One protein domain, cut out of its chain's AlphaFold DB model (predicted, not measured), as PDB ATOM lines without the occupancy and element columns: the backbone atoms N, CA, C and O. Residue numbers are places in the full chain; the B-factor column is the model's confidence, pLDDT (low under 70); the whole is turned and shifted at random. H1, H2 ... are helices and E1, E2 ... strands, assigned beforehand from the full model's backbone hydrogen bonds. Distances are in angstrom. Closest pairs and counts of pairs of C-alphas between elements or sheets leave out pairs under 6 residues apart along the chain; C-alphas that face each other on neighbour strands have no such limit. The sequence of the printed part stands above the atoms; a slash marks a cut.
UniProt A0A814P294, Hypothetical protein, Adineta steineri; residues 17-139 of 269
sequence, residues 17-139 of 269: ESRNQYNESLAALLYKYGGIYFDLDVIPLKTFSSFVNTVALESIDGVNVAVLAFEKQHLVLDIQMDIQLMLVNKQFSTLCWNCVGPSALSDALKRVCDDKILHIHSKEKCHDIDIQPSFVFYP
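AT A GLANCE: This is residues 17 to 139 of the 269 residues of the protein "Hypothetical protein" of Adineta steineri (UniProt A0A814P294). A small, twisted and curled sheet of four strands, E1, E4, E3 and E5, has the helices H1 and H3 over one face, and H2 packs on both of them; H1 and H2 run side by side, opposite ways, at a shallow tilt of 23 degrees. The short H5 covers part of the opposite face, and the long strand E4, nearest the mean of the C-alphas, bends by 91 degrees at residue 66. The printed part has 123 residues with five named helices and five named strands, in the order H1 E1 E2 E3 E4 H2 H3 H4 E5 H5; the sheet, E1 E4 E3 E5, is mixed, and the class is mixed, helices and strands. The whole is compact, with a radius of gyration of the C-alphas of 13.6 A and spans of 38 by 30 by 27 A.

IN THESE COORDINATES: In the sheet, E1 is residues 35 to 38, E4 residues 62 to 70 at 17.7 A, E3 residues 54 to 59 at 16.0 A, and E5 residues 129 to 132. E2, residues 42 to 44, pairs with no named strand. H1, residues 17 to 33, is 23.7 A long and begins at C-alpha 17 (-34.580, 15.778, -40.553). H2, residues 75 to 89, is 21.4 A long, and H3, residues 102 to 112, is 15.3 A long. H4 is residues 119 to 122, and H5, residues 134 to 137, ends at C-alpha 137 (-37.834, -11.468, -42.380).

HOW THE PARTS SIT: E1 and E4 are antiparallel, with N 37 and O 68 within hydrogen-bond range at 2.8 A. E3 and E4 form an antiparallel hairpin, with N 54 and O 69 at 2.7 A. E3 and E5 are parallel, with N 55 and O 130 at 3.0 A. H1 is on the sheet at a height of 10.9 A, over E1 and E4. H3 is on the same face at a height of 8.9 A, over E3. H5 is on the opposite face at 7.8 A. H4 is on the sheet, over none of its strands, but only just: 2 of its C-alphas fall on E3. H2 touches H1 at a shallow tilt of 23 degrees, opposite ways, closest at the C-alphas of Tyr 31 and Leu 77, 5.9 A. H2 touches H3 at a steep tilt of 51 degrees, closest at the C-alphas of Gln 80 and Ala 108, 5.1 A. H1 and H3 are apart. In H1, H2 and H3 every O i to N i+4 pair is within hydrogen-bond range; H4 and H5 are too short for such a pair.

THE WHOLE: The two C-alphas farthest apart, those of Lys 46 and Lys 90, are 40.1 A apart. The printed part has no cut, and the link from H2 to H3, 12 residues, is long. The mean pLDDT of the printed part is 82.5; residues 17 to 24, 60 to 61, 88 to 99 and 116 to 123 are under 70.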
ATOM      1  N   GLU A  17     -33.535  15.625 -41.569       50.03
ATOM      2  CA  GLU A  17     -34.580  15.778 -40.553       50.03
ATOM      3  C   GLU A  17     -35.675  14.724 -40.724       50.03
ATOM      4  O   GLU A  17     -36.075  14.104 -39.748       50.03
ATOM      5  N   SER A  18     -36.092  14.452 -41.962       49.19
ATOM      6  CA  SER A  18     -37.213  13.549 -42.228       49.19
ATOM      7  C   SER A  18     -36.939  12.078 -41.869       49.19
ATOM      8  O   SER A  18     -37.833  11.400 -41.371       49.19
ATOM      9  N   ARG A  19     -35.700  11.583 -42.036       55.81
ATOM     10  CA  ARG A  19     -35.327  10.201 -41.652       55.81
ATOM     11  C   ARG A  19     -35.161  10.028 -40.148       55.81
ATOM     12  O   ARG A  19     -35.579   9.011 -39.602       55.81
ATOM     13  N   ASN A  20     -34.556  11.013 -39.488       55.59
ATOM     14  CA  ASN A  20     -34.405  10.987 -38.035       55.59
ATOM     15  C   ASN A  20     -35.781  11.057 -37.370       55.59
ATOM     16  O   ASN A  20     -36.096  10.204 -36.548       55.59
ATOM     17  N   GLN A  21     -36.638  11.971 -37.839       56.84
ATOM     18  CA  GLN A  21     -38.025  12.068 -37.392       56.84
ATOM     19  C   GLN A  21     -38.788  10.764 -37.612       56.84
ATOM     20  O   GLN A  21     -39.542  10.366 -36.734       56.84
ATOM     21  N   TYR A  22     -38.591  10.074 -38.739       61.44
ATOM     22  CA  TYR A  22     -39.248   8.795 -39.005       61.44
ATOM     23  C   TYR A  22     -38.865   7.706 -37.994       61.44
ATOM     24  O   TYR A  22     -39.743   7.137 -37.352       61.44
ATOM     25  N   ASN A  23     -37.566   7.446 -37.814       64.12
ATOM     26  CA  ASN A  23     -37.085   6.388 -36.919       64.12
ATOM     27  C   ASN A  23     -37.364   6.688 -35.436       64.12
ATOM     28  O   ASN A  23     -37.593   5.767 -34.652       64.12
ATOM     29  N   GLU A  24     -37.367   7.963 -35.047       64.25
ATOM     30  CA  GLU A  24     -37.806   8.401 -33.716       64.25
ATOM     31  C   GLU A  24     -39.316   8.225 -33.538       64.25
ATOM     32  O   GLU A  24     -39.770   7.681 -32.532       64.25
ATOM     33  N   SER A  25     -40.105   8.626 -34.541       72.31
ATOM     34  CA  SER A  25     -41.564   8.464 -34.521       72.31
ATOM     35  C   SER A  25     -41.955   6.992 -34.454       72.31
ATOM     36  O   SER A  25     -42.882   6.648 -33.731       72.31
ATOM     37  N   LEU A  26     -41.233   6.115 -35.153       85.50
ATOM     38  CA  LEU A  26     -41.403   4.668 -35.081       85.50
ATOM     39  C   LEU A  26     -41.235   4.151 -33.647       85.50
ATOM     40  O   LEU A  26     -42.161   3.545 -33.103       85.50
ATOM     41  N   ALA A  27     -40.076   4.401 -33.032       87.56
ATOM     42  CA  ALA A  27     -39.790   3.919 -31.683       87.56
ATOM     43  C   ALA A  27     -40.826   4.447 -30.679       87.56
ATOM     44  O   ALA A  27     -41.346   3.680 -29.870       87.56
ATOM     45  N   ALA A  28     -41.211   5.721 -30.800       89.31
ATOM     46  CA  ALA A  28     -42.231   6.338 -29.959       89.31
ATOM     47  C   ALA A  28     -43.633   5.733 -30.156       89.31
ATOM     48  O   ALA A  28     -44.351   5.506 -29.179       89.31
ATOM     49  N   LEU A  29     -44.040   5.454 -31.401       92.75
ATOM     50  CA  LEU A  29     -45.323   4.811 -31.699       92.75
ATOM     51  C   LEU A  29     -45.377   3.404 -31.107       92.75
ATOM     52  O   LEU A  29     -46.348   3.066 -30.428       92.75
ATOM     53  N   LEU A  30     -44.323   2.617 -31.315       94.31
ATOM     54  CA  LEU A  30     -44.250   1.251 -30.817       94.31
ATOM     55  C   LEU A  30     -44.130   1.216 -29.287       94.31
ATOM     56  O   LEU A  30     -44.784   0.403 -28.644       94.31
ATOM     57  N   TYR A  31     -43.408   2.157 -28.671       95.12
ATOM     58  CA  TYR A  31     -43.359   2.293 -27.213       95.12
ATOM     59  C   TYR A  31     -44.737   2.640 -26.638       95.12
ATOM     60  O   TYR A  31     -45.165   2.074 -25.634       95.12
ATOM     61  N   LYS A  32     -45.468   3.560 -27.277       95.06
ATOM     62  CA  LYS A  32     -46.766   4.026 -26.777       95.06
ATOM     63  C   LYS A  32     -47.870   2.980 -26.917       95.06
ATOM     64  O   LYS A  32     -48.678   2.833 -26.000       95.06
ATOM     65  N   TYR A  33     -47.936   2.302 -28.058       96.88
ATOM     66  CA  TYR A  33     -49.058   1.423 -28.394       96.88
ATOM     67  C   TYR A  33     -48.718  -0.066 -28.333       96.88
ATOM     68  O   TYR A  33     -49.626  -0.885 -28.206       96.88
ATOM     69  N   GLY A  34     -47.434  -0.424 -28.369       95.81
ATOM     70  CA  GLY A  34     -46.999  -1.794 -28.608       95.81
ATOM     71  C   GLY A  34     -47.448  -2.302 -29.978       95.81
ATOM     72  O   GLY A  34     -47.888  -1.544 -30.846       95.81
ATOM     73  N   GLY A  35     -47.366  -3.616 -30.156       96.56
ATOM     74  CA  GLY A  35     -47.796  -4.301 -31.363       96.56
ATOM     75  C   GLY A  35     -46.641  -4.560 -32.317       96.56
ATOM     76  O   GLY A  35     -45.529  -4.871 -31.895       96.56
ATOM     77  N   ILE A  36     -46.938  -4.491 -33.612       96.06
ATOM     78  CA  ILE A  36     -46.020  -4.880 -34.680       96.06
ATOM     79  C   ILE A  36     -45.902  -3.730 -35.662       96.06
ATOM     80  O   ILE A  36     -46.903  -3.188 -36.131       96.06
ATOM     81  N   TYR A  37     -44.667  -3.407 -36.001       94.88
ATOM     82  CA  TYR A  37     -44.313  -2.480 -37.050       94.88
ATOM     83  C   TYR A  37     -43.540  -3.206 -38.151       94.88
ATOM     84  O   TYR A  37     -42.736  -4.096 -37.870       94.88
ATOM     85  N   PHE A  38     -43.755  -2.793 -39.399       94.38
ATOM     86  CA  PHE A  38     -42.877  -3.135 -40.508       94.38
ATOM     87  C   PHE A  38     -42.833  -2.012 -41.554       94.38
ATOM     88  O   PHE A  38     -43.814  -1.281 -41.714       94.38
ATOM     89  N   ASP A  39     -41.709  -1.875 -42.261       92.31
ATOM     90  CA  ASP A  39     -41.531  -0.864 -43.307       92.31
ATOM     91  C   ASP A  39     -42.490  -1.104 -44.486       92.31
ATOM     92  O   ASP A  39     -42.853  -2.233 -44.821       92.31
ATOM     93  N   LEU A  40     -42.862  -0.033 -45.193       91.00
ATOM     94  CA  LEU A  40     -43.738  -0.125 -46.371       91.00
ATOM     95  C   LEU A  40     -43.104  -0.876 -47.551       91.00
ATOM     96  O   LEU A  40     -43.807  -1.232 -48.495       91.00
ATOM     97  N   ASP A  41     -41.793  -1.110 -47.506       91.25
ATOM     98  CA  ASP A  41     -41.057  -1.919 -48.470       91.25
ATOM     99  C   ASP A  41     -40.815  -3.366 -48.013       91.25
ATOM    100  O   ASP A  41     -39.992  -4.089 -48.584       91.25
ATOM    101  N   VAL A  42     -41.585  -3.820 -47.022       94.31
ATOM    102  CA  VAL A  42     -41.685  -5.220 -46.611       94.31
ATOM    103  C   VAL A  42     -42.966  -5.836 -47.174       94.31
ATOM    104  O   VAL A  42     -44.076  -5.363 -46.937       94.31
ATOM    105  N   ILE A  43     -42.817  -6.949 -47.894       94.00
ATOM    106  CA  ILE A  43     -43.929  -7.779 -48.366       94.00
ATOM    107  C   ILE A  43     -44.153  -8.913 -47.356       94.00
ATOM    108  O   ILE A  43     -43.342  -9.844 -47.302       94.00
ATOM    109  N   PRO A  44     -45.232  -8.880 -46.552       94.50
ATOM    110  CA  PRO A  44     -45.564  -9.968 -45.640       94.50
ATOM    111  C   PRO A  44     -46.097 -11.181 -46.412       94.50
ATOM    112  O   PRO A  44     -47.125 -11.101 -47.087       94.50
ATOM    113  N   LEU A  45     -45.426 -12.322 -46.259       94.12
ATOM    114  CA  LEU A  45     -45.853 -13.613 -46.808       94.12
ATOM    115  C   LEU A  45     -46.831 -14.338 -45.872       94.12
ATOM    116  O   LEU A  45     -47.600 -15.193 -46.310       94.12
ATOM    117  N   LYS A  46     -46.782 -14.015 -44.574       93.00
ATOM    118  CA  LYS A  46     -47.586 -14.606 -43.496       93.00
ATOM    119  C   LYS A  46     -48.000 -13.535 -42.489       93.00
ATOM    120  O   LYS A  46     -47.496 -12.414 -42.520       93.00
ATOM    121  N   THR A  47     -48.925 -13.881 -41.596       94.00
ATOM    122  CA  THR A  47     -49.245 -13.033 -40.439       94.00
ATOM    123  C   THR A  47     -48.058 -12.964 -39.480       94.00
ATOM    124  O   THR A  47     -47.373 -13.963 -39.275       94.00
ATOM    125  N   PHE A  48     -47.837 -11.799 -38.872       95.62
ATOM    126  CA  PHE A  48     -46.823 -11.606 -37.832       95.62
ATOM    127  C   PHE A  48     -47.396 -11.749 -36.413       95.62
ATOM    128  O   PHE A  48     -46.678 -11.569 -35.441       95.62
ATOM    129  N   SER A  49     -48.681 -12.089 -36.268       92.25
ATOM    130  CA  SER A  49     -49.416 -12.078 -34.992       92.25
ATOM    131  C   SER A  49     -48.832 -12.947 -33.869       92.25
ATOM    132  O   SER A  49     -49.242 -12.794 -32.725       92.25
ATOM    133  N   SER A  50     -47.935 -13.884 -34.180       92.81
ATOM    134  CA  SER A  50     -47.252 -14.732 -33.195       92.81
ATOM    135  C   SER A  50     -45.992 -14.103 -32.593       92.81
ATOM    136  O   SER A  50     -45.462 -14.656 -31.636       92.81
ATOM    137  N   PHE A  51     -45.489 -13.001 -33.155       95.81
ATOM    138  CA  PHE A  51     -44.258 -12.357 -32.700       95.81
ATOM    139  C   PHE A  51     -44.547 -11.329 -31.606       95.81
ATOM    140  O   PHE A  51     -45.426 -10.478 -31.751       95.81
ATOM    141  N   VAL A  52     -43.787 -11.413 -30.516       95.88
ATOM    142  CA  VAL A  52     -43.860 -10.532 -29.344       95.88
ATOM    143  C   VAL A  52     -42.435 -10.313 -28.850       95.88
ATOM    144  O   VAL A  52     -41.673 -11.274 -28.758       95.88
ATOM    145  N   ASN A  53     -42.083  -9.059 -28.554       96.38
ATOM    146  CA  ASN A  53     -40.727  -8.644 -28.174       96.38
ATOM    147  C   ASN A  53     -39.682  -9.242 -29.134       96.38
ATOM    148  O   ASN A  53     -38.713  -9.862 -28.726       96.38
ATOM    149  N   THR A  54     -39.919  -9.116 -30.439       95.56
ATOM    150  CA  THR A  54     -39.127  -9.738 -31.494       95.56
ATOM    151  C   THR A  54     -38.357  -8.700 -32.295       95.56
ATOM    152  O   THR A  54     -38.921  -7.717 -32.785       95.56
ATOM    153  N   VAL A  55     -37.071  -8.979 -32.491       94.31
ATOM    154  CA  VAL A  55     -36.193  -8.278 -33.436       94.31
ATOM    155  C   VAL A  55     -35.599  -9.274 -34.419       94.31
ATOM    156  O   VAL A  55     -35.579 -10.478 -34.168       94.31
ATOM    157  N   ALA A  56     -35.090  -8.772 -35.539       92.38
ATOM    158  CA  ALA A  56     -34.507  -9.611 -36.570       92.38
ATOM    159  C   ALA A  56     -33.144  -9.091 -37.011       92.38
ATOM    160  O   ALA A  56     -32.949  -7.894 -37.235       92.38
ATOM    161  N   LEU A  57     -32.206 -10.018 -37.151       89.81
ATOM    162  CA  LEU A  57     -30.865  -9.740 -37.648       89.81
ATOM    163  C   LEU A  57     -30.915  -9.292 -39.109       89.81
ATOM    164  O   LEU A  57     -31.580  -9.929 -39.911       89.81
ATOM    165  N   GLU A  58     -30.176  -8.250 -39.487       84.12
ATOM    166  CA  GLU A  58     -29.948  -7.948 -40.910       84.12
ATOM    167  C   GLU A  58     -28.705  -8.682 -41.415       84.12
ATOM    168  O   GLU A  58     -28.716  -9.330 -42.465       84.12
ATOM    169  N   SER A  59     -27.631  -8.583 -40.633       75.12
ATOM    170  CA  SER A  59     -26.288  -9.057 -40.945       75.12
ATOM    171  C   SER A  59     -25.561  -9.480 -39.665       75.12
ATOM    172  O   SER A  59     -26.130  -9.443 -38.573       75.12
ATOM    173  N   ILE A  60     -24.289  -9.870 -39.794       65.56
ATOM    174  CA  ILE A  60     -23.424 -10.231 -38.659       65.56
ATOM    175  C   ILE A  60     -23.271  -9.061 -37.667       65.56
ATOM    176  O   ILE A  60     -23.076  -9.293 -36.478       65.56
ATOM    177  N   ASP A  61     -23.448  -7.817 -38.109       60.50
ATOM    178  CA  ASP A  61     -23.100  -6.648 -37.297       60.50
ATOM    179  C   ASP A  61     -24.311  -5.906 -36.705       60.50
ATOM    180  O   ASP A  61     -24.135  -4.892 -36.026       60.50
ATOM    181  N   GLY A  62     -25.547  -6.380 -36.921       76.88
ATOM    182  CA  GLY A  62     -26.708  -5.702 -36.341       76.88
ATOM    183  C   GLY A  62     -28.086  -6.243 -36.701       76.88
ATOM    184  O   GLY A  62     -28.266  -7.105 -37.566       76.88
ATOM    185  N   VAL A  63     -29.076  -5.680 -36.008       88.31
ATOM    186  CA  VAL A  63     -30.503  -5.888 -36.279       88.31
ATOM    187  C   VAL A  63     -31.023  -4.849 -37.264       88.31
ATOM    188  O   VAL A  63     -30.545  -3.716 -37.289       88.31
ATOM    189  N   ASN A  64     -32.026  -5.221 -38.049       89.25
ATOM    190  CA  ASN A  64     -32.777  -4.273 -38.864       89.25
ATOM    191  C   ASN A  64     -33.942  -3.687 -38.044       89.25
ATOM    192  O   ASN A  64     -34.459  -4.334 -37.135       89.25
ATOM    193  N   VAL A  65     -34.384  -2.482 -38.399       91.44
ATOM    194  CA  VAL A  65     -35.596  -1.844 -37.856       91.44
ATOM    195  C   VAL A  65     -36.822  -2.031 -38.753       91.44
ATOM    196  O   VAL A  65     -37.906  -1.597 -38.381       91.44
ATOM    197  N   ALA A  66     -36.669  -2.691 -39.906       92.19
ATOM    198  CA  ALA A  66     -37.728  -2.857 -40.897       92.19
ATOM    199  C   ALA A  66     -38.874  -3.782 -40.464       92.19
ATOM    200  O   ALA A  66     -39.935  -3.740 -41.075       92.19
ATOM    201  N   VAL A  67     -38.684  -4.615 -39.438       95.31
ATOM    202  CA  VAL A  67     -39.734  -5.409 -38.785       95.31
ATOM    203  C   VAL A  67     -39.422  -5.470 -37.294       95.31
ATOM    204  O   VAL A  67     -38.353  -5.943 -36.907       95.31
ATOM    205  N   LEU A  68     -40.353  -4.999 -36.465       95.88
ATOM    206  CA  LEU A  68     -40.233  -4.965 -35.008       95.88
ATOM    207  C   LEU A  68     -41.559  -5.377 -34.374       95.88
ATOM    208  O   LEU A  68     -42.617  -4.905 -34.789       95.88
ATOM    209  N   ALA A  69     -41.509  -6.206 -33.339       97.31
ATOM    210  CA  ALA A  69     -42.670  -6.513 -32.513       97.31
ATOM    211  C   ALA A  69     -42.318  -6.253 -31.055       97.31
ATOM    212  O   ALA A  69     -41.354  -6.818 -30.561       97.31
ATOM    213  N   PHE A  70     -43.078  -5.425 -30.350       97.19
ATOM    214  CA  PHE A  70     -42.818  -5.149 -28.938       97.19
ATOM    215  C   PHE A  70     -44.112  -4.892 -28.187       97.19
ATOM    216  O   PHE A  70     -45.065  -4.312 -28.708       97.19
ATOM    217  N   GLU A  71     -44.137  -5.294 -26.927       97.62
ATOM    218  CA  GLU A  71     -45.148  -4.831 -25.995       97.62
ATOM    219  C   GLU A  71     -44.988  -3.331 -25.725       97.62
ATOM    220  O   GLU A  71     -43.919  -2.735 -25.894       97.62
ATOM    221  N   LYS A  72     -46.085  -2.698 -25.302       96.81
ATOM    222  CA  LYS A  72     -46.061  -1.288 -24.918       96.81
ATOM    223  C   LYS A  72     -45.018  -1.063 -23.820       96.81
ATOM    224  O   LYS A  72     -44.874  -1.879 -22.913       96.81
ATOM    225  N   GLN A  73     -44.357   0.084 -23.872       96.06
ATOM    226  CA  GLN A  73     -43.411   0.556 -22.864       96.06
ATOM    227  C   GLN A  73     -42.204  -0.372 -22.640       96.06
ATOM    228  O   GLN A  73     -41.591  -0.351 -21.575       96.06
ATOM    229  N   HIS A  74     -41.854  -1.189 -23.638       96.38
ATOM    230  CA  HIS A  74     -40.729  -2.108 -23.532       96.38
ATOM    231  C   HIS A  74     -39.396  -1.357 -23.349       96.38
ATOM    232  O   HIS A  74     -39.105  -0.398 -24.068       96.38
ATOM    233  N   LEU A  75     -38.555  -1.830 -22.421       95.56
ATOM    234  CA  LEU A  75     -37.314  -1.162 -22.000       95.56
ATOM    235  C   LEU A  75     -36.336  -0.900 -23.159       95.56
ATOM    236  O   LEU A  75     -35.673   0.132 -23.194       95.56
ATOM    237  N   VAL A  76     -36.261  -1.816 -24.130       94.88
ATOM    238  CA  VAL A  76     -35.426  -1.636 -25.335       94.88
ATOM    239  C   VAL A  76     -35.815  -0.376 -26.102       94.88
ATOM    240  O   VAL A  76     -34.935   0.362 -26.533       94.88
ATOM    241  N   LEU A  77     -37.116  -0.117 -26.258       94.38
ATOM    242  CA  LEU A  77     -37.604   1.045 -26.996       94.38
ATOM    243  C   LEU A  77     -37.348   2.340 -26.221       94.38
ATOM    244  O   LEU A  77     -36.995   3.342 -26.832       94.38
ATOM    245  N   ASP A  78     -37.453   2.306 -24.890       93.88
ATOM    246  CA  ASP A  78     -37.111   3.440 -24.018       93.88
ATOM    247  C   ASP A  78     -35.643   3.853 -24.196       93.88
ATOM    248  O   ASP A  78     -35.319   4.980 -24.570       93.88
ATOM    249  N   ILE A  79     -34.741   2.877 -24.060       92.94
ATOM    250  CA  ILE A  79     -33.300   3.087 -24.213       92.94
ATOM    251  C   ILE A  79     -32.952   3.491 -25.652       92.94
ATOM    252  O   ILE A  79     -32.065   4.323 -25.855       92.94
ATOM    253  N   GLN A  80     -33.627   2.924 -26.658       92.00
ATOM    254  CA  GLN A  80     -33.451   3.327 -28.052       92.00
ATOM    255  C   GLN A  80     -33.797   4.808 -28.235       92.00
ATOM    256  O   GLN A  80     -32.998   5.530 -28.831       92.00
ATOM    257  N   MET A  81     -34.939   5.269 -27.718       89.69
ATOM    258  CA  MET A  81     -35.349   6.674 -27.813       89.69
ATOM    259  C   MET A  81     -34.353   7.602 -27.112       89.69
ATOM    260  O   MET A  81     -33.955   8.612 -27.692       89.69
ATOM    261  N   ASP A  82     -33.861   7.239 -25.925       88.56
ATOM    262  CA  ASP A  82     -32.810   7.998 -25.236       88.56
ATOM    263  C   ASP A  82     -31.538   8.122 -26.088       88.56
ATOM    264  O   ASP A  82     -30.936   9.197 -26.193       88.56
ATOM    265  N   ILE A  83     -31.121   7.027 -26.731       86.88
ATOM    266  CA  ILE A  83     -29.971   7.026 -27.642       86.88
ATOM    267  C   ILE A  83     -30.239   7.928 -28.848       86.88
ATOM    268  O   ILE A  83     -29.382   8.748 -29.181       86.88
ATOM    269  N   GLN A  84     -31.413   7.831 -29.472       84.25
ATOM    270  CA  GLN A  84     -31.798   8.669 -30.609       84.25
ATOM    271  C   GLN A  84     -31.753  10.162 -30.243       84.25
ATOM    272  O   GLN A  84     -31.073  10.936 -30.924       84.25
ATOM    273  N   LEU A  85     -32.342  10.551 -29.106       81.56
ATOM    274  CA  LEU A  85     -32.320  11.927 -28.599       81.56
ATOM    275  C   LEU A  85     -30.891  12.430 -28.351       81.56
ATOM    276  O   LEU A  85     -30.541  13.554 -28.725       81.56
ATOM    277  N   MET A  86     -30.026  11.600 -27.760       79.44
ATOM    278  CA  MET A  86     -28.613  11.944 -27.576       79.44
ATOM    279  C   MET A  86     -27.880  12.150 -28.908       79.44
ATOM    280  O   MET A  86     -27.034  13.043 -29.006       79.44
ATOM    281  N   LEU A  87     -28.174  11.334 -29.925       75.56
ATOM    282  CA  LEU A  87     -27.541  11.419 -31.243       75.56
ATOM    283  C   LEU A  87     -27.986  12.667 -32.013       75.56
ATOM    284  O   LEU A  87     -27.143  13.340 -32.614       75.56
ATOM    285  N   VAL A  88     -29.273  13.017 -31.954       69.50
ATOM    286  CA  VAL A  88     -29.801  14.228 -32.599       69.50
ATOM    287  C   VAL A  88     -29.228  15.496 -31.970       69.50
ATOM    288  O   VAL A  88     -28.792  16.395 -32.693       69.50
ATOM    289  N   ASN A  89     -29.109  15.538 -30.642       67.50
ATOM    290  CA  ASN A  89     -28.551  16.691 -29.931       67.50
ATOM    291  C   ASN A  89     -27.056  16.931 -30.215       67.50
ATOM    292  O   ASN A  89     -26.569  18.047 -30.043       67.50
ATOM    293  N   LYS A  90     -26.316  15.913 -30.672       64.62
ATOM    294  CA  LYS A  90     -24.868  15.994 -30.932       64.62
ATOM    295  C   LYS A  90     -24.487  16.383 -32.369       64.62
ATOM    296  O   LYS A  90     -23.305  16.317 -32.692       64.62
ATOM    297  N   GLN A  91     -25.439  16.785 -33.222       57.84
ATOM    298  CA  GLN A  91     -25.188  17.143 -34.635       57.84
ATOM    299  C   GLN A  91     -24.327  16.091 -35.370       57.84
ATOM    300  O   GLN A  91     -23.308  16.408 -35.984       57.84
ATOM    301  N   PHE A  92     -24.717  14.817 -35.275       56.59
ATOM    302  CA  PHE A  92     -23.959  13.705 -35.853       56.59
ATOM    303  C   PHE A  92     -23.721  13.845 -37.370       56.59
ATOM    304  O   PHE A  92     -24.510  14.449 -38.100       56.59
ATOM    305  N   SER A  93     -22.620  13.241 -37.834       52.00
ATOM    306  CA  SER A  93     -22.190  13.218 -39.239       52.00
ATOM    307  C   SER A  93     -23.308  12.775 -40.192       52.00
ATOM    308  O   SER A  93     -23.971  11.762 -39.973       52.00
ATOM    309  N   THR A  94     -23.455  13.495 -41.307       46.59
ATOM    310  CA  THR A  94     -24.422  13.234 -42.392       46.59
ATOM    311  C   THR A  94     -24.211  11.901 -43.119       46.59
ATOM    312  O   THR A  94     -25.043  11.516 -43.939       46.59
ATOM    313  N   LEU A  95     -23.114  11.197 -42.831       50.59
ATOM    314  CA  LEU A  95     -22.714   9.955 -43.493       50.59
ATOM    315  C   LEU A  95     -23.246   8.688 -42.805       50.59
ATOM    316  O   LEU A  95     -23.141   7.605 -43.377       50.59
ATOM    317  N   CYS A  96     -23.826   8.791 -41.604       60.31
ATOM    318  CA  CYS A  96     -24.285   7.620 -40.858       60.31
ATOM    319  C   CYS A  96     -25.786   7.362 -41.053       60.31
ATOM    320  O   CYS A  96     -26.623   7.817 -40.275       60.31
ATOM    321  N   TRP A  97     -26.131   6.623 -42.109       56.12
ATOM    322  CA  TRP A  97     -27.520   6.296 -42.453       56.12
ATOM    323  C   TRP A  97     -28.218   5.390 -41.421       56.12
ATOM    324  O   TRP A  97     -29.440   5.438 -41.309       56.12
ATOM    325  N   ASN A  98     -27.461   4.597 -40.658       62.84
ATOM    326  CA  ASN A  98     -27.980   3.624 -39.693       62.84
ATOM    327  C   ASN A  98     -27.971   4.119 -38.234       62.84
ATOM    328  O   ASN A  98     -28.575   3.476 -37.379       62.84
ATOM    329  N   CYS A  99     -27.344   5.266 -37.938       68.56
ATOM    330  CA  CYS A  99     -27.098   5.728 -36.566       68.56
ATOM    331  C   CYS A  99     -28.371   5.880 -35.715       68.56
ATOM    332  O   CYS A  99     -28.380   5.457 -34.566       68.56
ATOM    333  N   VAL A 100     -29.439   6.466 -36.267       72.25
ATOM    334  CA  VAL A 100     -30.696   6.750 -35.535       72.25
ATOM    335  C   VAL A 100     -31.706   5.595 -35.650       72.25
ATOM    336  O   VAL A 100     -32.704   5.570 -34.941       72.25
ATOM    337  N   GLY A 101     -31.459   4.620 -36.527       78.62
ATOM    338  CA  GLY A 101     -32.315   3.445 -36.709       78.62
ATOM    339  C   GLY A 101     -31.621   2.175 -36.204       78.62
ATOM    340  O   GLY A 101     -31.521   1.999 -34.987       78.62
ATOM    341  N   PRO A 102     -31.105   1.311 -37.103       84.81
ATOM    342  CA  PRO A 102     -30.467   0.040 -36.749       84.81
ATOM    343  C   PRO A 102     -29.405   0.125 -35.652       84.81
ATOM    344  O   PRO A 102     -29.392  -0.714 -34.753       84.81
ATOM    345  N   SER A 103     -28.532   1.137 -35.676       85.56
ATOM    346  CA  SER A 103     -27.456   1.265 -34.688       85.56
ATOM    347  C   SER A 103     -27.986   1.636 -33.303       85.56
ATOM    348  O   SER A 103     -27.541   1.054 -32.319       85.56
ATOM    349  N   ALA A 104     -28.961   2.549 -33.214       88.50
ATOM    350  CA  ALA A 104     -29.571   2.928 -31.939       88.50
ATOM    351  C   ALA A 104     -30.308   1.747 -31.293       88.50
ATOM    352  O   ALA A 104     -30.131   1.496 -30.101       88.50
ATOM    353  N   LEU A 105     -31.072   0.982 -32.081       90.75
ATOM    354  CA  LEU A 105     -31.719  -0.241 -31.600       90.75
ATOM    355  C   LEU A 105     -30.681  -1.297 -31.194       90.75
ATOM    356  O   LEU A 105     -30.783  -1.887 -30.123       90.75
ATOM    357  N   SER A 106     -29.653  -1.504 -32.016       89.06
ATOM    358  CA  SER A 106     -28.559  -2.432 -31.717       89.06
ATOM    359  C   SER A 106     -27.860  -2.068 -30.403       89.06
ATOM    360  O   SER A 106     -27.603  -2.940 -29.580       89.06
ATOM    361  N   ASP A 107     -27.585  -0.789 -30.153       87.75
ATOM    362  CA  ASP A 107     -26.969  -0.329 -28.906       87.75
ATOM    363  C   ASP A 107     -27.916  -0.412 -27.702       87.75
ATOM    364  O   ASP A 107     -27.466  -0.710 -26.594       87.75
ATOM    365  N   ALA A 108     -29.221  -0.208 -27.898       91.31
ATOM    366  CA  ALA A 108     -30.216  -0.458 -26.860       91.31
ATOM    367  C   ALA A 108     -30.246  -1.943 -26.470       91.31
ATOM    368  O   ALA A 108     -30.177  -2.269 -25.285       91.31
ATOM    369  N   LEU A 109     -30.239  -2.844 -27.457       90.88
ATOM    370  CA  LEU A 109     -30.156  -4.288 -27.235       90.88
ATOM    371  C   LEU A 109     -28.859  -4.680 -26.519       90.88
ATOM    372  O   LEU A 109     -28.927  -5.432 -25.556       90.88
ATOM    373  N   LYS A 110     -27.697  -4.123 -26.899       87.38
ATOM    374  CA  LYS A 110     -26.423  -4.351 -26.178       87.38
ATOM    375  C   LYS A 110     -26.546  -4.061 -24.685       87.38
ATOM    376  O   LYS A 110     -26.048  -4.824 -23.862       87.38
ATOM    377  N   ARG A 111     -27.194  -2.941 -24.342       89.81
ATOM    378  CA  ARG A 111     -27.375  -2.494 -22.954       89.81
ATOM    379  C   ARG A 111     -28.347  -3.382 -22.191       89.81
ATOM    380  O   ARG A 111     -28.049  -3.748 -21.062       89.81
ATOM    381  N   VAL A 112     -29.484  -3.727 -22.798       90.69
ATOM    382  CA  VAL A 112     -30.495  -4.584 -22.158       90.69
ATOM    383  C   VAL A 112     -29.974  -6.006 -21.979       90.69
ATOM    384  O   VAL A 112     -30.167  -6.588 -20.924       90.69
ATOM    385  N   CYS A 113     -29.269  -6.543 -22.973       86.94
ATOM    386  CA  CYS A 113     -28.778  -7.920 -22.983       86.94
ATOM    387  C   CYS A 113     -27.459  -8.147 -22.231       86.94
ATOM    388  O   CYS A 113     -26.972  -9.282 -22.231       86.94
ATOM    389  N   ASP A 114     -26.863  -7.088 -21.668       82.88
ATOM    390  CA  ASP A 114     -25.499  -7.064 -21.116       82.88
ATOM    391  C   ASP A 114     -24.470  -7.743 -22.047       82.88
ATOM    392  O   ASP A 114     -23.615  -8.532 -21.641       82.88
ATOM    393  N   ASP A 115     -24.586  -7.468 -23.351       71.94
ATOM    394  CA  ASP A 115     -23.750  -8.059 -24.395       71.94
ATOM    395  C   ASP A 115     -23.051  -6.951 -25.179       71.94
ATOM    396  O   ASP A 115     -23.657  -6.211 -25.953       71.94
ATOM    397  N   LYS A 116     -21.738  -6.828 -24.974       60.84
ATOM    398  CA  LYS A 116     -20.928  -5.746 -25.549       60.84
ATOM    399  C   LYS A 116     -20.651  -5.907 -27.041       60.84
ATOM    400  O   LYS A 116     -20.295  -4.921 -27.683       60.84
ATOM    401  N   ILE A 117     -20.783  -7.116 -27.585       57.03
ATOM    402  CA  ILE A 117     -20.393  -7.429 -28.966       57.03
ATOM    403  C   ILE A 117     -21.630  -7.668 -29.846       57.03
ATOM    404  O   ILE A 117     -21.502  -7.732 -31.062       57.03
ATOM    405  N   LEU A 118     -22.839  -7.711 -29.267       58.12
ATOM    406  CA  LEU A 118     -24.004  -8.320 -29.921       58.12
ATOM    407  C   LEU A 118     -23.596  -9.691 -30.459       58.12
ATOM    408  O   LEU A 118     -23.814 -10.004 -31.628       58.12
ATOM    409  N   HIS A 119     -23.117 -10.579 -29.582       56.19
ATOM    410  CA  HIS A 119     -23.226 -12.011 -29.862       56.19
ATOM    411  C   HIS A 119     -24.692 -12.474 -29.784       56.19
ATOM    412  O   HIS A 119     -24.975 -13.612 -29.429       56.19
ATOM    413  N   ILE A 120     -25.631 -11.616 -30.192       54.19
ATOM    414  CA  ILE A 120     -27.014 -11.946 -30.495       54.19
ATOM    415  C   ILE A 120     -27.072 -13.197 -31.379       54.19
ATOM    416  O   ILE A 120     -27.935 -14.038 -31.195       54.19
ATOM    417  N   HIS A 121     -26.102 -13.383 -32.276       54.94
ATOM    418  CA  HIS A 121     -26.020 -14.567 -33.137       54.94
ATOM    419  C   HIS A 121     -25.898 -15.901 -32.394       54.94
ATOM    420  O   HIS A 121     -26.219 -16.932 -32.975       54.94
ATOM    421  N   SER A 122     -25.422 -15.919 -31.143       56.38
ATOM    422  CA  SER A 122     -25.364 -17.146 -30.331       56.38
ATOM    423  C   SER A 122     -26.580 -17.327 -29.424       56.38
ATOM    424  O   SER A 122     -26.729 -18.379 -28.801       56.38
ATOM    425  N   LYS A 123     -27.450 -16.314 -29.343       60.66
ATOM    426  CA  LYS A 123     -28.619 -16.291 -28.472       60.66
ATOM    427  C   LYS A 123     -29.879 -16.139 -29.311       60.66
ATOM    428  O   LYS A 123     -30.221 -15.046 -29.739       60.66
ATOM    429  N   GLU A 124     -30.632 -17.226 -29.431       75.56
ATOM    430  CA  GLU A 124     -31.998 -17.192 -29.979       75.56
ATOM    431  C   GLU A 124     -32.921 -16.286 -29.141       75.56
ATOM    432  O   GLU A 124     -33.930 -15.791 -29.627       75.56
ATOM    433  N   LYS A 125     -32.555 -16.025 -27.876       83.06
ATOM    434  CA  LYS A 125     -33.319 -15.180 -26.962       83.06
ATOM    435  C   LYS A 125     -32.423 -14.386 -26.011       83.06
ATOM    436  O   LYS A 125     -31.454 -14.913 -25.463       83.06
ATOM    437  N   CYS A 126     -32.790 -13.136 -25.757       85.88
ATOM    438  CA  CYS A 126     -32.206 -12.279 -24.733       85.88
ATOM    439  C   CYS A 126     -33.313 -11.779 -23.798       85.88
ATOM    440  O   CYS A 126     -34.174 -11.028 -24.228       85.88
ATOM    441  N   HIS A 127     -33.292 -12.163 -22.518       89.19
ATOM    442  CA  HIS A 127     -34.415 -11.907 -21.604       89.19
ATOM    443  C   HIS A 127     -35.742 -12.419 -22.198       89.19
ATOM    444  O   HIS A 127     -35.879 -13.613 -22.469       89.19
ATOM    445  N   ASP A 128     -36.715 -11.538 -22.391       92.56
ATOM    446  CA  ASP A 128     -37.982 -11.786 -23.067       92.56
ATOM    447  C   ASP A 128     -37.944 -11.452 -24.567       92.56
ATOM    448  O   ASP A 128     -38.911 -11.745 -25.264       92.56
ATOM    449  N   ILE A 129     -36.821 -10.933 -25.069       93.69
ATOM    450  CA  ILE A 129     -36.626 -10.546 -26.464       93.69
ATOM    451  C   ILE A 129     -36.248 -11.769 -27.296       93.69
ATOM    452  O   ILE A 129     -35.193 -12.375 -27.093       93.69
ATOM    453  N   ASP A 130     -37.099 -12.108 -28.252       93.19
ATOM    454  CA  ASP A 130     -36.854 -13.132 -29.261       93.19
ATOM    455  C   ASP A 130     -36.045 -12.547 -30.423       93.19
ATOM    456  O   ASP A 130     -36.393 -11.496 -30.974       93.19
ATOM    457  N   ILE A 131     -34.942 -13.202 -30.782       91.31
ATOM    458  CA  ILE A 131     -34.039 -12.689 -31.807       91.31
ATOM    459  C   ILE A 131     -34.027 -13.631 -32.996       91.31
ATOM    460  O   ILE A 131     -33.400 -14.689 -33.001       91.31
ATOM    461  N   GLN A 132     -34.719 -13.197 -34.041       92.06
ATOM    462  CA  GLN A 132     -34.923 -13.992 -35.232       92.06
ATOM    463  C   GLN A 132     -33.715 -13.898 -36.175       92.06
ATOM    464  O   GLN A 132     -33.161 -12.809 -36.395       92.06
ATOM    465  N   PRO A 133     -33.309 -15.026 -36.784       90.88
ATOM    466  CA  PRO A 133     -32.289 -15.014 -37.816       90.88
ATOM    467  C   PRO A 133     -32.783 -14.250 -39.049       90.88
ATOM    468  O   PRO A 133     -33.976 -14.217 -39.354       90.88
ATOM    469  N   SER A 134     -31.836 -13.679 -39.799       90.56
ATOM    470  CA  SER A 134     -32.127 -12.799 -40.940       90.56
ATOM    471  C   SER A 134     -33.095 -13.417 -41.949       90.56
ATOM    472  O   SER A 134     -34.018 -12.748 -42.399       90.56
ATOM    473  N   PHE A 135     -33.000 -14.725 -42.215       90.62
ATOM    474  CA  PHE A 135     -33.850 -15.380 -43.213       90.62
ATOM    475  C   PHE A 135     -35.355 -15.354 -42.900       90.62
ATOM    476  O   PHE A 135     -36.157 -15.562 -43.807       90.62
ATOM    477  N   VAL A 136     -35.754 -15.116 -41.647       94.00
ATOM    478  CA  VAL A 136     -37.171 -15.085 -41.257       94.00
ATOM    479  C   VAL A 136     -37.871 -13.878 -41.875       94.00
ATOM    480  O   VAL A 136     -38.963 -14.027 -42.421       94.00
ATOM    481  N   PHE A 137     -37.235 -12.705 -41.862       94.62
ATOM    482  CA  PHE A 137     -37.834 -11.468 -42.380       94.62
ATOM    483  C   PHE A 137     -37.100 -10.873 -43.592       94.62
ATOM    484  O   PHE A 137     -37.717 -10.184 -44.412       94.62
ATOM    485  N   TYR A 138     -35.808 -11.177 -43.733       92.88
ATOM    486  CA  TYR A 138     -34.878 -10.647 -44.734       92.88
ATOM    487  C   TYR A 138     -34.117 -11.784 -45.446       92.88
ATOM    488  O   TYR A 138     -32.887 -11.831 -45.442       92.88
ATOM    489  N   PRO A 139     -34.818 -12.731 -46.096       91.50
ATOM    490  CA  PRO A 139     -34.184 -13.891 -46.731       91.50
ATOM    491  C   PRO A 139     -33.269 -13.553 -47.911       91.50
ATOM    492  O   PRO A 139     -32.547 -14.424 -48.392       91.50
TER     493      PRO A 139